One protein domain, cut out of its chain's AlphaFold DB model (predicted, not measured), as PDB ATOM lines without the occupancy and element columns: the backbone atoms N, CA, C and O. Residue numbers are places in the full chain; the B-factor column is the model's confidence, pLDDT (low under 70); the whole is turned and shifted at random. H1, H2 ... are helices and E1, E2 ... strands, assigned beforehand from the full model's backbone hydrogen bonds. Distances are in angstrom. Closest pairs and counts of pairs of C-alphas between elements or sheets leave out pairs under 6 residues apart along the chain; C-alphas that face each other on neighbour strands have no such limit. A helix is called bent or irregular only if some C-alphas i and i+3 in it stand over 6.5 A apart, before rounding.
ATOM      1  N   LEU A 289     -39.736 -15.710  19.718       94.88
ATOM      2  CA  LEU A 289     -38.745 -16.526  20.426       94.88
ATOM      3  C   LEU A 289     -38.812 -16.289  21.924       94.88
ATOM      4  O   LEU A 289     -38.901 -17.245  22.692       94.88
ATOM      5  N   THR A 290     -38.825 -15.020  22.323       92.88
ATOM      6  CA  THR A 290     -38.903 -14.651  23.732       92.88
ATOM      7  C   THR A 290     -40.208 -15.144  24.360       92.88
ATOM      8  O   THR A 290     -40.184 -15.773  25.415       92.88
ATOM      9  N   TYR A 291     -41.339 -14.949  23.673       91.62
ATOM     10  CA  TYR A 291     -42.652 -15.386  24.143       91.62
ATOM     11  C   TYR A 291     -42.724 -16.904  24.354       91.62
ATOM     12  O   TYR A 291     -43.066 -17.358  25.445       91.62
ATOM     13  N   ASN A 292     -42.371 -17.699  23.337       93.94
ATOM     14  CA  ASN A 292     -42.423 -19.160  23.435       93.94
ATOM     15  C   ASN A 292     -41.429 -19.696  24.476       93.94
ATOM     16  O   ASN A 292     -41.774 -20.578  25.260       93.94
ATOM     17  N   PHE A 293     -40.198 -19.174  24.501       93.94
ATOM     18  CA  PHE A 293     -39.164 -19.654  25.414       93.94
ATOM     19  C   PHE A 293     -39.495 -19.354  26.875       93.94
ATOM     20  O   PHE A 293     -39.431 -20.266  27.703       93.94
ATOM     21  N   ASN A 294     -39.887 -18.122  27.202       90.81
ATOM     22  CA  ASN A 294     -40.144 -17.753  28.593       90.81
ATOM     23  C   ASN A 294     -41.376 -18.478  29.133       90.81
ATOM     24  O   ASN A 294     -41.281 -19.129  30.171       90.81
ATOM     25  N   ASN A 295     -42.475 -18.520  28.374       88.50
ATOM     26  CA  ASN A 295     -43.675 -19.242  28.801       88.50
ATOM     27  C   ASN A 295     -43.449 -20.757  28.921       88.50
ATOM     28  O   ASN A 295     -43.904 -21.377  29.882       88.50
ATOM     29  N   LYS A 296     -42.711 -21.378  27.986       89.31
ATOM     30  CA  LYS A 296     -42.423 -22.821  28.055       89.31
ATOM     31  C   LYS A 296     -41.619 -23.193  29.300       89.31
ATOM     32  O   LYS A 296     -41.807 -24.286  29.835       89.31
ATOM     33  N   ASN A 297     -40.710 -22.315  29.718       88.00
ATOM     34  CA  ASN A 297     -39.813 -22.546  30.846       88.00
ATOM     35  C   ASN A 297     -40.275 -21.852  32.139       88.00
ATOM     36  O   ASN A 297     -39.562 -21.939  33.136       88.00
ATOM     37  N   LYS A 298     -41.469 -21.235  32.143       84.56
ATOM     38  CA  LYS A 298     -42.069 -20.552  33.301       84.56
ATOM     39  C   LYS A 298     -41.166 -19.442  33.854       84.56
ATOM     40  O   LYS A 298     -40.874 -19.406  35.046       84.56
ATOM     41  N   LEU A 299     -40.604 -18.637  32.955       85.19
ATOM     42  CA  LEU A 299     -39.684 -17.547  33.276       85.19
ATOM     43  C   LEU A 299     -40.402 -16.200  33.213       85.19
ATOM     44  O   LEU A 299     -41.247 -15.985  32.341       85.19
ATOM     45  N   VAL A 300     -39.979 -15.273  34.073       70.25
ATOM     46  CA  VAL A 300     -40.671 -13.996  34.272       70.25
ATOM     47  C   VAL A 300     -40.549 -13.084  33.052       70.25
ATOM     48  O   VAL A 300     -39.481 -12.546  32.739       70.25
ATOM     49  N   GLY A 301     -41.687 -12.819  32.406       65.44
ATOM     50  CA  GLY A 301     -41.837 -11.783  31.381       65.44
ATOM     51  C   GLY A 301     -40.930 -11.978  30.161       65.44
ATOM     52  O   GLY A 301     -40.798 -13.075  29.633       65.44
ATOM     53  N   PHE A 302     -40.301 -10.900  29.679       60.03
ATOM     54  CA  PHE A 302     -39.342 -10.923  28.558       60.03
ATOM     55  C   PHE A 302     -37.893 -11.160  29.022       60.03
ATOM     56  O   PHE A 302     -36.953 -10.599  28.456       60.03
ATOM     57  N   ASN A 303     -37.701 -11.940  30.087       75.56
ATOM     58  CA  ASN A 303     -36.385 -12.270  30.616       75.56
ATOM     59  C   ASN A 303     -36.204 -13.797  30.705       75.56
ATOM     60  O   ASN A 303     -36.830 -14.422  31.557       75.56
ATOM     61  N   PRO A 304     -35.312 -14.400  29.900       87.94
ATOM     62  CA  PRO A 304     -34.355 -13.768  28.982       87.94
ATOM     63  C   PRO A 304     -34.988 -13.121  27.739       87.94
ATOM     64  O   PRO A 304     -36.089 -13.480  27.343       87.94
ATOM     65  N   ASP A 305     -34.262 -12.181  27.123       91.12
ATOM     66  CA  ASP A 305     -34.554 -11.632  25.791       91.12
ATOM     67  C   ASP A 305     -34.018 -12.554  24.674       91.12
ATOM     68  O   ASP A 305     -33.297 -13.522  24.932       91.12
ATOM     69  N   ALA A 306     -34.341 -12.258  23.412       93.31
ATOM     70  CA  ALA A 306     -33.953 -13.097  22.273       93.31
ATOM     71  C   ALA A 306     -32.430 -13.289  22.142       93.31
ATOM     72  O   ALA A 306     -31.976 -14.376  21.782       93.31
ATOM     73  N   CYS A 307     -31.630 -12.267  22.455       92.75
ATOM     74  CA  CYS A 307     -30.171 -12.385  22.436       92.75
ATOM     75  C   CYS A 307     -29.645 -13.312  23.540       92.75
ATOM     76  O   CYS A 307     -28.769 -14.141  23.297       92.75
ATOM     77  N   LEU A 308     -30.158 -13.178  24.764       93.38
ATOM     78  CA  LEU A 308     -29.816 -14.067  25.873       93.38
ATOM     79  C   LEU A 308     -30.178 -15.515  25.523       93.38
ATOM     80  O   LEU A 308     -29.365 -16.412  25.729       93.38
ATOM     81  N   ILE A 309     -31.343 -15.738  24.910       95.56
ATOM     82  CA  ILE A 309     -31.744 -17.062  24.415       95.56
ATOM     83  C   ILE A 309     -30.744 -17.570  23.367       95.56
ATOM     84  O   ILE A 309     -30.328 -18.725  23.437       95.56
ATOM     85  N   GLN A 310     -30.274 -16.720  22.451       95.12
ATOM     86  CA  GLN A 310     -29.254 -17.105  21.472       95.12
ATOM     87  C   GLN A 310     -27.906 -17.470  22.123       95.12
ATOM     88  O   GLN A 310     -27.256 -18.424  21.695       95.12
ATOM     89  N   GLN A 311     -27.490 -16.777  23.188       94.44
ATOM     90  CA  GLN A 311     -26.306 -17.166  23.971       94.44
ATOM     91  C   GLN A 311     -26.473 -18.571  24.585       94.44
ATOM     92  O   GLN A 311     -25.537 -19.371  24.557       94.44
ATOM     93  N   ILE A 312     -27.675 -18.902  25.070       96.12
ATOM     94  CA  ILE A 312     -28.012 -20.234  25.602       96.12
ATOM     95  C   ILE A 312     -27.980 -21.295  24.494       96.12
ATOM     96  O   ILE A 312     -27.412 -22.371  24.693       96.12
ATOM     97  N   VAL A 313     -28.536 -20.996  23.313       95.94
ATOM     98  CA  VAL A 313     -28.464 -21.870  22.124       95.94
ATOM     99  C   VAL A 313     -27.009 -22.202  21.786       95.94
ATOM    100  O   VAL A 313     -26.676 -23.369  21.567       95.94
ATOM    101  N   ASN A 314     -26.129 -21.200  21.837       94.44
ATOM    102  CA  ASN A 314     -24.694 -21.352  21.577       94.44
ATOM    103  C   ASN A 314     -23.957 -22.158  22.667       94.44
ATOM    104  O   ASN A 314     -22.790 -22.501  22.503       94.44
ATOM    105  N   GLY A 315     -24.644 -22.528  23.752       93.88
ATOM    106  CA  GLY A 315     -24.119 -23.377  24.814       93.88
ATOM    107  C   GLY A 315     -23.478 -22.626  25.969       93.88
ATOM    108  O   GLY A 315     -22.833 -23.270  26.796       93.88
ATOM    109  N   ASN A 316     -23.665 -21.309  26.057       94.19
ATOM    110  CA  ASN A 316     -23.148 -20.543  27.177       94.19
ATOM    111  C   ASN A 316     -23.878 -20.948  28.466       94.19
ATOM    112  O   ASN A 316     -25.107 -20.949  28.531       94.19
ATOM    113  N   THR A 317     -23.119 -21.266  29.512       91.25
ATOM    114  CA  THR A 317     -23.643 -21.547  30.862       91.25
ATOM    115  C   THR A 317     -23.780 -20.287  31.717       91.25
ATOM    116  O   THR A 317     -24.297 -20.346  32.829       91.25
ATOM    117  N   GLN A 318     -23.323 -19.155  31.186       92.94
ATOM    118  CA  GLN A 318     -23.490 -17.817  31.727       92.94
ATOM    119  C   GLN A 318     -23.953 -16.903  30.595       92.94
ATOM    120  O   GLN A 318     -23.411 -16.970  29.492       92.94
ATOM    121  N   VAL A 319     -24.934 -16.046  30.859       91.38
ATOM    122  CA  VAL A 319     -25.446 -15.091  29.877       91.38
ATOM    123  C   VAL A 319     -25.228 -13.652  30.318       91.38
ATOM    124  O   VAL A 319     -25.387 -13.307  31.490       91.38
ATOM    125  N   ASP A 320     -24.889 -12.815  29.345       89.19
ATOM    126  CA  ASP A 320     -24.618 -11.395  29.533       89.19
ATOM    127  C   ASP A 320     -25.873 -10.586  29.217       89.19
ATOM    128  O   ASP A 320     -26.298 -10.563  28.056       89.19
ATOM    129  N   LYS A 321     -26.441  -9.897  30.208       86.88
ATOM    130  CA  LYS A 321     -27.598  -8.999  30.078       86.88
ATOM    131  C   LYS A 321     -27.162  -7.548  30.250       86.88
ATOM    132  O   LYS A 321     -26.220  -7.257  30.976       86.88
ATOM    133  N   TYR A 322     -27.873  -6.637  29.600       88.06
ATOM    134  CA  TYR A 322     -27.661  -5.201  29.738       88.06
ATOM    135  C   TYR A 322     -28.926  -4.573  30.322       88.06
ATOM    136  O   TYR A 322     -30.011  -4.703  29.753       88.06
ATOM    137  N   LYS A 323     -28.814  -3.953  31.498       84.69
ATOM    138  CA  LYS A 323     -29.973  -3.462  32.252       84.69
ATOM    139  C   LYS A 323     -30.709  -2.367  31.478       84.69
ATOM    140  O   LYS A 323     -30.094  -1.423  30.994       84.69
ATOM    141  N   GLY A 324     -32.035  -2.492  31.382       81.19
ATOM    142  CA  GLY A 324     -32.890  -1.548  30.651       81.19
ATOM    143  C   GLY A 324     -32.869  -1.702  29.126       81.19
ATOM    144  O   GLY A 324     -33.512  -0.911  28.442       81.19
ATOM    145  N   LEU A 325     -32.170  -2.711  28.590       84.06
ATOM    146  CA  LEU A 325     -32.068  -2.962  27.154       84.06
ATOM    147  C   LEU A 325     -32.678  -4.320  26.787       84.06
ATOM    148  O   LEU A 325     -32.234  -5.356  27.274       84.06
ATOM    149  N   PHE A 326     -33.655  -4.309  25.880       84.50
ATOM    150  CA  PHE A 326     -34.160  -5.514  25.221       84.50
ATOM    151  C   PHE A 326     -33.403  -5.736  23.908       84.50
ATOM    152  O   PHE A 326     -33.387  -4.848  23.051       84.50
ATOM    153  N   ARG A 327     -32.774  -6.904  23.729       88.69
ATOM    154  CA  ARG A 327     -31.984  -7.214  22.525       88.69
ATOM    155  C   ARG A 327     -32.636  -8.289  21.660       88.69
ATOM    156  O   ARG A 327     -33.090  -9.324  22.149       88.69
ATOM    157  N   ARG A 328     -32.620  -8.042  20.348       88.81
ATOM    158  CA  ARG A 328     -33.095  -8.963  19.302       88.81
ATOM    159  C   ARG A 328     -32.136 -10.155  19.122       88.81
ATOM    160  O   ARG A 328     -31.042 -10.165  19.684       88.81
ATOM    161  N   LYS A 329     -32.555 -11.176  18.359       85.19
ATOM    162  CA  LYS A 329     -31.822 -12.451  18.142       85.19
ATOM    163  C   LYS A 329     -30.397 -12.250  17.605       85.19
ATOM    164  O   LYS A 329     -29.508 -13.039  17.904       85.19
ATOM    165  N   ASP A 330     -30.164 -11.173  16.859       83.25
ATOM    166  CA  ASP A 330     -28.854 -10.777  16.327       83.25
ATOM    167  C   ASP A 330     -27.901 -10.180  17.380       83.25
ATOM    168  O   ASP A 330     -26.763  -9.829  17.060       83.25
ATOM    169  N   CYS A 331     -28.355 -10.043  18.631       82.81
ATOM    170  CA  CYS A 331     -27.619  -9.414  19.723       82.81
ATOM    171  C   CYS A 331     -27.146  -7.978  19.418       82.81
ATOM    172  O   CYS A 331     -26.230  -7.484  20.076       82.81
ATOM    173  N   LEU A 332     -27.812  -7.307  18.467       70.25
ATOM    174  CA  LEU A 332     -27.652  -5.906  18.068       70.25
ATOM    175  C   LEU A 332     -26.213  -5.443  17.789       70.25
ATOM    176  O   LEU A 332     -25.729  -4.468  18.372       70.25
ATOM    177  N   LYS A 333     -25.562  -6.028  16.780       62.34
ATOM    178  CA  LYS A 333     -24.552  -5.248  16.045       62.34
ATOM    179  C   LYS A 333     -25.267  -4.064  15.348       62.34
ATOM    180  O   LYS A 333     -26.118  -4.352  14.511       62.34
ATOM    181  N   PRO A 334     -24.954  -2.773  15.618       54.31
ATOM    182  CA  PRO A 334     -23.915  -2.219  16.496       54.31
ATOM    183  C   PRO A 334     -24.465  -1.183  17.509       54.31
ATOM    184  O   PRO A 334     -24.151   0.004  17.426       54.31
ATOM    185  N   VAL A 335     -25.295  -1.582  18.473       74.69
ATOM    186  CA  VAL A 335     -25.684  -0.665  19.566       74.69
ATOM    187  C   VAL A 335     -24.479  -0.414  20.479       74.69
ATOM    188  O   VAL A 335     -23.766  -1.351  20.837       74.69
ATOM    189  N   ASN A 336     -24.246   0.842  20.883       78.50
ATOM    190  CA  ASN A 336     -23.205   1.152  21.861       78.50
ATOM    191  C   ASN A 336     -23.627   0.679  23.264       78.50
ATOM    192  O   ASN A 336     -24.386   1.344  23.967       78.50
ATOM    193  N   LEU A 337     -23.109  -0.480  23.668       82.88
ATOM    194  CA  LEU A 337     -23.448  -1.136  24.928       82.88
ATOM    195  C   LEU A 337     -22.873  -0.432  26.168       82.88
ATOM    196  O   LEU A 337     -23.302  -0.742  27.275       82.88
ATOM    197  N   THR A 338     -21.948   0.528  26.026       82.88
ATOM    198  CA  THR A 338     -21.299   1.187  27.179       82.88
ATOM    199  C   THR A 338     -22.257   2.028  28.023       82.88
ATOM    200  O   THR A 338     -21.926   2.378  29.150       82.88
ATOM    201  N   GLN A 339     -23.430   2.374  27.488       85.81
ATOM    202  CA  GLN A 339     -24.458   3.143  28.194       85.81
ATOM    203  C   GLN A 339     -25.354   2.277  29.089       85.81
ATOM    204  O   GLN A 339     -26.136   2.813  29.873       85.81
ATOM    205  N   PHE A 340     -25.247   0.950  28.993       87.81
ATOM    206  CA  PHE A 340     -26.095   0.021  29.726       87.81
ATOM    207  C   PHE A 340     -25.244  -0.816  30.688       87.81
ATOM    208  O   PHE A 340     -24.295  -1.468  30.249       87.81
ATOM    209  N   PRO A 341     -25.561  -0.844  31.995       89.19
ATOM    210  CA  PRO A 341     -24.863  -1.705  32.942       89.19
ATOM    211  C   PRO A 341     -24.945  -3.176  32.518       89.19
ATOM    212  O   PRO A 341     -26.041  -3.694  32.289       89.19
ATOM    213  N   LYS A 342     -23.786  -3.833  32.409       89.88
ATOM    214  CA  LYS A 342     -23.677  -5.260  32.099       89.88
ATOM    215  C   LYS A 342     -23.833  -6.086  33.373       89.88
ATOM    216  O   LYS A 342     -23.134  -5.851  34.356       89.88
ATOM    217  N   GLU A 343     -24.689  -7.094  33.317       89.19
ATOM    218  CA  GLU A 343     -24.929  -8.065  34.380       89.19
ATOM    219  C   GLU A 343     -24.728  -9.481  33.827       89.19
ATOM    220  O   GLU A 343     -25.157  -9.800  32.716       89.19
ATOM    221  N   ASN A 344     -24.068 -10.332  34.610       90.50
ATOM    222  CA  ASN A 344     -23.762 -11.708  34.242       90.50
ATOM    223  C   ASN A 344     -24.639 -12.658  35.055       90.50
ATOM    224  O   ASN A 344     -24.664 -12.570  36.282       90.50
ATOM    225  N   TYR A 345     -25.303 -13.595  34.386       90.25
ATOM    226  CA  TYR A 345     -26.219 -14.534  35.026       90.25
ATOM    227  C   TYR A 345     -25.837 -15.978  34.725       90.25
ATOM    228  O   TYR A 345     -25.772 -16.376  33.566       90.25
ATOM    229  N   THR A 346     -25.637 -16.782  35.766       92.81
ATOM    230  CA  THR A 346     -25.532 -18.253  35.686       92.81
ATOM    231  C   THR A 346     -26.875 -18.943  35.949       92.81
ATOM    232  O   THR A 346     -27.049 -20.133  35.669       92.81
ATOM    233  N   SER A 347     -27.846 -18.186  36.455       91.25
ATOM    234  CA  SER A 347     -29.219 -18.608  36.708       91.25
ATOM    235  C   SER A 347     -30.205 -17.496  36.369       91.25
ATOM    236  O   SER A 347     -29.887 -16.314  36.492       91.25
ATOM    237  N   ILE A 348     -31.417 -17.884  35.987       88.56
ATOM    238  CA  ILE A 348     -32.538 -16.989  35.700       88.56
ATOM    239  C   ILE A 348     -33.657 -17.329  36.679       88.56
ATOM    240  O   ILE A 348     -33.882 -18.504  36.961       88.56
ATOM    241  N   LEU A 349     -34.334 -16.319  37.219       83.44
ATOM    242  CA  LEU A 349     -35.499 -16.546  38.066       83.44
ATOM    243  C   LEU A 349     -36.662 -17.047  37.216       83.44
ATOM    244  O   LEU A 349     -36.988 -16.468  36.176       83.44
ATOM    245  N   ASN A 350     -37.266 -18.134  37.673       78.25
ATOM    246  CA  ASN A 350     -38.581 -18.517  37.217       78.25
ATOM    247  C   ASN A 350     -39.653 -17.688  37.935       78.25
ATOM    248  O   ASN A 350     -39.380 -16.897  38.835       78.25
ATOM    249  N   ASP A 351     -40.883 -17.932  37.534       66.00
ATOM    250  CA  ASP A 351     -42.096 -17.286  38.014       66.00
ATOM    251  C   ASP A 351     -42.464 -17.538  39.487       66.00
ATOM    252  O   ASP A 351     -43.444 -16.991  39.979       66.00
ATOM    253  N   SER A 352     -41.706 -18.373  40.190       66.56
ATOM    254  CA  SER A 352     -41.856 -18.651  41.626       66.56
ATOM    255  C   SER A 352     -40.627 -18.208  42.411       66.56
ATOM    256  O   SER A 352     -40.321 -18.782  43.454       66.56
ATOM    257  N   ASP A 353     -39.863 -17.266  41.855       74.81
ATOM    258  CA  ASP A 353     -38.586 -16.793  42.389       74.81
ATOM    259  C   ASP A 353     -37.538 -17.909  42.586       74.81
ATOM    260  O   ASP A 353     -36.539 -17.745  43.290       74.81
ATOM    261  N   VAL A 354     -37.706 -19.054  41.912       82.19
ATOM    262  CA  VAL A 354     -36.743 -20.160  41.930       82.19
ATOM    263  C   VAL A 354     -35.686 -19.929  40.858       82.19
ATOM    264  O   VAL A 354     -35.982 -19.689  39.688       82.19
ATOM    265  N   GLN A 355     -34.420 -20.059  41.247       87.69
ATOM    266  CA  GLN A 355     -33.296 -19.965  40.323       87.69
ATOM    267  C   GLN A 355     -33.210 -21.201  39.420       87.69
ATOM    268  O   GLN A 355     -32.968 -22.318  39.874       87.69
ATOM    269  N   VAL A 356     -33.344 -20.987  38.114       89.44
ATOM    270  CA  VAL A 356     -33.147 -21.998  37.075       89.44
ATOM    271  C   VAL A 356     -31.772 -21.805  36.457       89.44
ATOM    272  O   VAL A 356     -31.452 -20.732  35.945       89.44
ATOM    273  N   SER A 357     -30.940 -22.846  36.485       93.19
ATOM    274  CA  SER A 357     -29.612 -22.800  35.867       93.19
ATOM    275  C   SER A 357     -29.713 -22.547  34.360       93.19
ATOM    276  O   SER A 357     -30.424 -23.261  33.648       93.19
ATOM    277  N   VAL A 358     -28.932 -21.589  33.859       93.56
ATOM    278  CA  VAL A 358     -28.843 -21.251  32.429       93.56
ATOM    279  C   VAL A 358     -28.495 -22.482  31.589       93.56
ATOM    280  O   VAL A 358     -29.128 -22.737  30.566       93.56
ATOM    281  N   GLY A 359     -27.542 -23.301  32.048       93.06
ATOM    282  CA  GLY A 359     -27.121 -24.504  31.325       93.06
ATOM    283  C   GLY A 359     -28.249 -25.521  31.133       93.06
ATOM    284  O   GLY A 359     -28.310 -26.185  30.097       93.06
ATOM    285  N   SER A 360     -29.189 -25.601  32.082       94.25
ATOM    286  CA  SER A 360     -30.323 -26.532  31.999       94.25
ATOM    287  C   SER A 360     -31.324 -26.171  30.891       94.25
ATOM    288  O   SER A 360     -32.050 -27.034  30.401       94.25
ATOM    289  N   LEU A 361     -31.325 -24.911  30.441       95.19
ATOM    290  CA  LEU A 361     -32.265 -24.392  29.451       95.19
ATOM    291  C   LEU A 361     -31.827 -24.628  27.996       95.19
ATOM    292  O   LEU A 361     -32.625 -24.411  27.081       95.19
ATOM    293  N   LYS A 362     -30.598 -25.111  27.754       96.56
ATOM    294  CA  LYS A 362     -30.024 -25.280  26.404       96.56
ATOM    295  C   LYS A 362     -30.909 -26.094  25.464       96.56
ATOM    296  O   LYS A 362     -31.181 -25.662  24.347       96.56
ATOM    297  N   ALA A 363     -31.383 -27.256  25.909       96.06
ATOM    298  CA  ALA A 363     -32.207 -28.131  25.074       96.06
ATOM    299  C   ALA A 363     -33.534 -27.462  24.670       96.06
ATOM    300  O   ALA A 363     -33.967 -27.578  23.523       96.06
ATOM    301  N   SER A 364     -34.146 -26.723  25.601       95.25
ATOM    302  CA  SER A 364     -35.374 -25.957  25.368       95.25
ATOM    303  C   SER A 364     -35.125 -24.811  24.383       95.25
ATOM    304  O   SER A 364     -35.848 -24.682  23.397       95.25
ATOM    305  N   ALA A 365     -34.042 -24.048  24.576       96.25
ATOM    306  CA  ALA A 365     -33.658 -22.934  23.707       96.25
ATOM    307  C   ALA A 365     -33.433 -23.389  22.258       96.25
ATOM    308  O   ALA A 365     -33.995 -22.808  21.332       96.25
ATOM    309  N   VAL A 366     -32.669 -24.474  22.067       96.75
ATOM    310  CA  VAL A 366     -32.409 -25.064  20.743       96.75
ATOM    311  C   VAL A 366     -33.713 -25.523  20.093       96.75
ATOM    312  O   VAL A 366     -33.994 -25.146  18.958       96.75
ATOM    313  N   SER A 367     -34.533 -26.299  20.813       96.00
ATOM    314  CA  SER A 367     -35.774 -26.846  20.254       96.00
ATOM    315  C   SER A 367     -36.773 -25.755  19.865       96.00
ATOM    316  O   SER A 367     -37.469 -25.919  18.867       96.00
ATOM    317  N   ILE A 368     -36.879 -24.676  20.645       96.19
ATOM    318  CA  ILE A 368     -37.807 -23.571  20.368       96.19
ATOM    319  C   ILE A 368     -37.290 -22.710  19.215       96.19
ATOM    320  O   ILE A 368     -38.069 -22.396  18.319       96.19
ATOM    321  N   SER A 369     -35.989 -22.386  19.186       95.69
ATOM    322  CA  SER A 369     -35.399 -21.649  18.060       95.69
ATOM    323  C   SER A 369     -35.613 -22.401  16.749       95.69
ATOM    324  O   SER A 369     -36.103 -21.816  15.793       95.69
ATOM    325  N   GLN A 370     -35.334 -23.708  16.718       95.62
ATOM    326  CA  GLN A 370     -35.554 -24.541  15.530       95.62
ATOM    327  C   GLN A 370     -37.027 -24.588  15.112       95.62
ATOM    328  O   GLN A 370     -37.326 -24.529  13.921       95.62
ATOM    329  N   ALA A 371     -37.953 -24.681  16.074       95.69
ATOM    330  CA  ALA A 371     -39.379 -24.691  15.772       95.69
ATOM    331  C   ALA A 371     -39.834 -23.369  15.136       95.69
ATOM    332  O   ALA A 371     -40.569 -23.384  14.155       95.69
ATOM    333  N   ILE A 372     -39.353 -22.239  15.659       95.19
ATOM    334  CA  ILE A 372     -39.635 -20.905  15.118       95.19
ATOM    335  C   ILE A 372     -38.963 -20.696  13.759       95.19
ATOM    336  O   ILE A 372     -39.542 -20.059  12.881       95.19
ATOM    337  N   ASP A 373     -37.762 -21.234  13.552       94.00
ATOM    338  CA  ASP A 373     -37.060 -21.194  12.264       94.00
ATOM    339  C   ASP A 373     -37.799 -21.977  11.170       94.00
ATOM    340  O   ASP A 373     -37.757 -21.580  10.008       94.00
ATOM    341  N   ALA A 374     -38.535 -23.025  11.544       94.81
ATOM    342  CA  ALA A 374     -39.344 -23.829  10.634       94.81
ATOM    343  C   ALA A 374     -40.768 -23.287  10.389       94.81
ATOM    344  O   ALA A 374     -41.494 -23.853   9.570       94.81
ATOM    345  N   LEU A 375     -41.193 -22.219  11.077       94.69
ATOM    346  CA  LEU A 375     -42.485 -21.584  10.804       94.69
ATOM    347  C   LEU A 375     -42.472 -20.897   9.431       94.69
ATOM    348  O   LEU A 375     -41.455 -20.308   9.049       94.69
TER     349      LEU A 375
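This is residues 289 to 375 of the 413 residues of an uncharacterized protein of Vibrio tubiashii (UniProt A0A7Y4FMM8). Three crossed helices form a cluster, H1 and H2 packing on the long H3, and a hairpin of two strands, E1 and E2, reaches away from it, with E1 near H2. A wide loop, residues 323 to 341, joins these strands, and a second, smaller hairpin, E3 and E4, leads into H3. The printed part has 87 residues, with three named helices and four named strands in the order H1 H2 E1 E2 E3 E4 H3; both two-stranded sheets are antiparallel and the class is mixed. It is compact, with a radius of gyration of the C-alphas of 12.3 A and spans of 32 by 32 by 21 A.

E1, residues 319 to 322, and E2, residues 342 to 345, form an antiparallel hairpin, with N 319 and O 345 within hydrogen-bond range at 2.9 A. E2 runs on into E3, residues 347 to 349, at 93 degrees. E3 and E4, residues 355 to 357, form another antiparallel hairpin, with N 348 and O 356 within hydrogen-bond range at 2.8 A. The closest C-alphas of E1 and H2, residues 306 to 313, are those of Val 319 and Leu 308, 6.0 A apart. H2 touches H3, residues 358 to 373, opposite ways at a steep tilt of 68 degrees, only just short of about perpendicular; their closest C-alphas, of Val 313 and Val 366, are 5.3 A apart. H1, residues 289 to 297, touches H3 opposite ways at a steep tilt of 48 degrees, with the closest C-alphas, of Phe 293 and Ile 368, 6.5 A apart. H1 and E1 are apart. Every O i to N i+4 pair is within hydrogen-bond range in H1 and H2, and 9 of 12 in H3.

H1 begins at C-alpha 289, (-38.745, -16.526, 20.426), and is 12.1 A long; H2 is 10.3 A, E1 and E2 are 10.1 A each. H3 is 21.8 A long, ends at C-alpha 373, (-37.060, -21.194, 12.264), has a kink of 34 degrees near residue 365, and is irregular, with C-alphas 360 and 363 7.4 A apart.

The two C-alphas farthest apart, of Gln 339 and Ala 374, are 35.5 A apart. The printed part has no cut, and the link from E1 to E2 is long. Residues 301 to 302, 333 to 334 and 351 to 352 have pLDDT under 70.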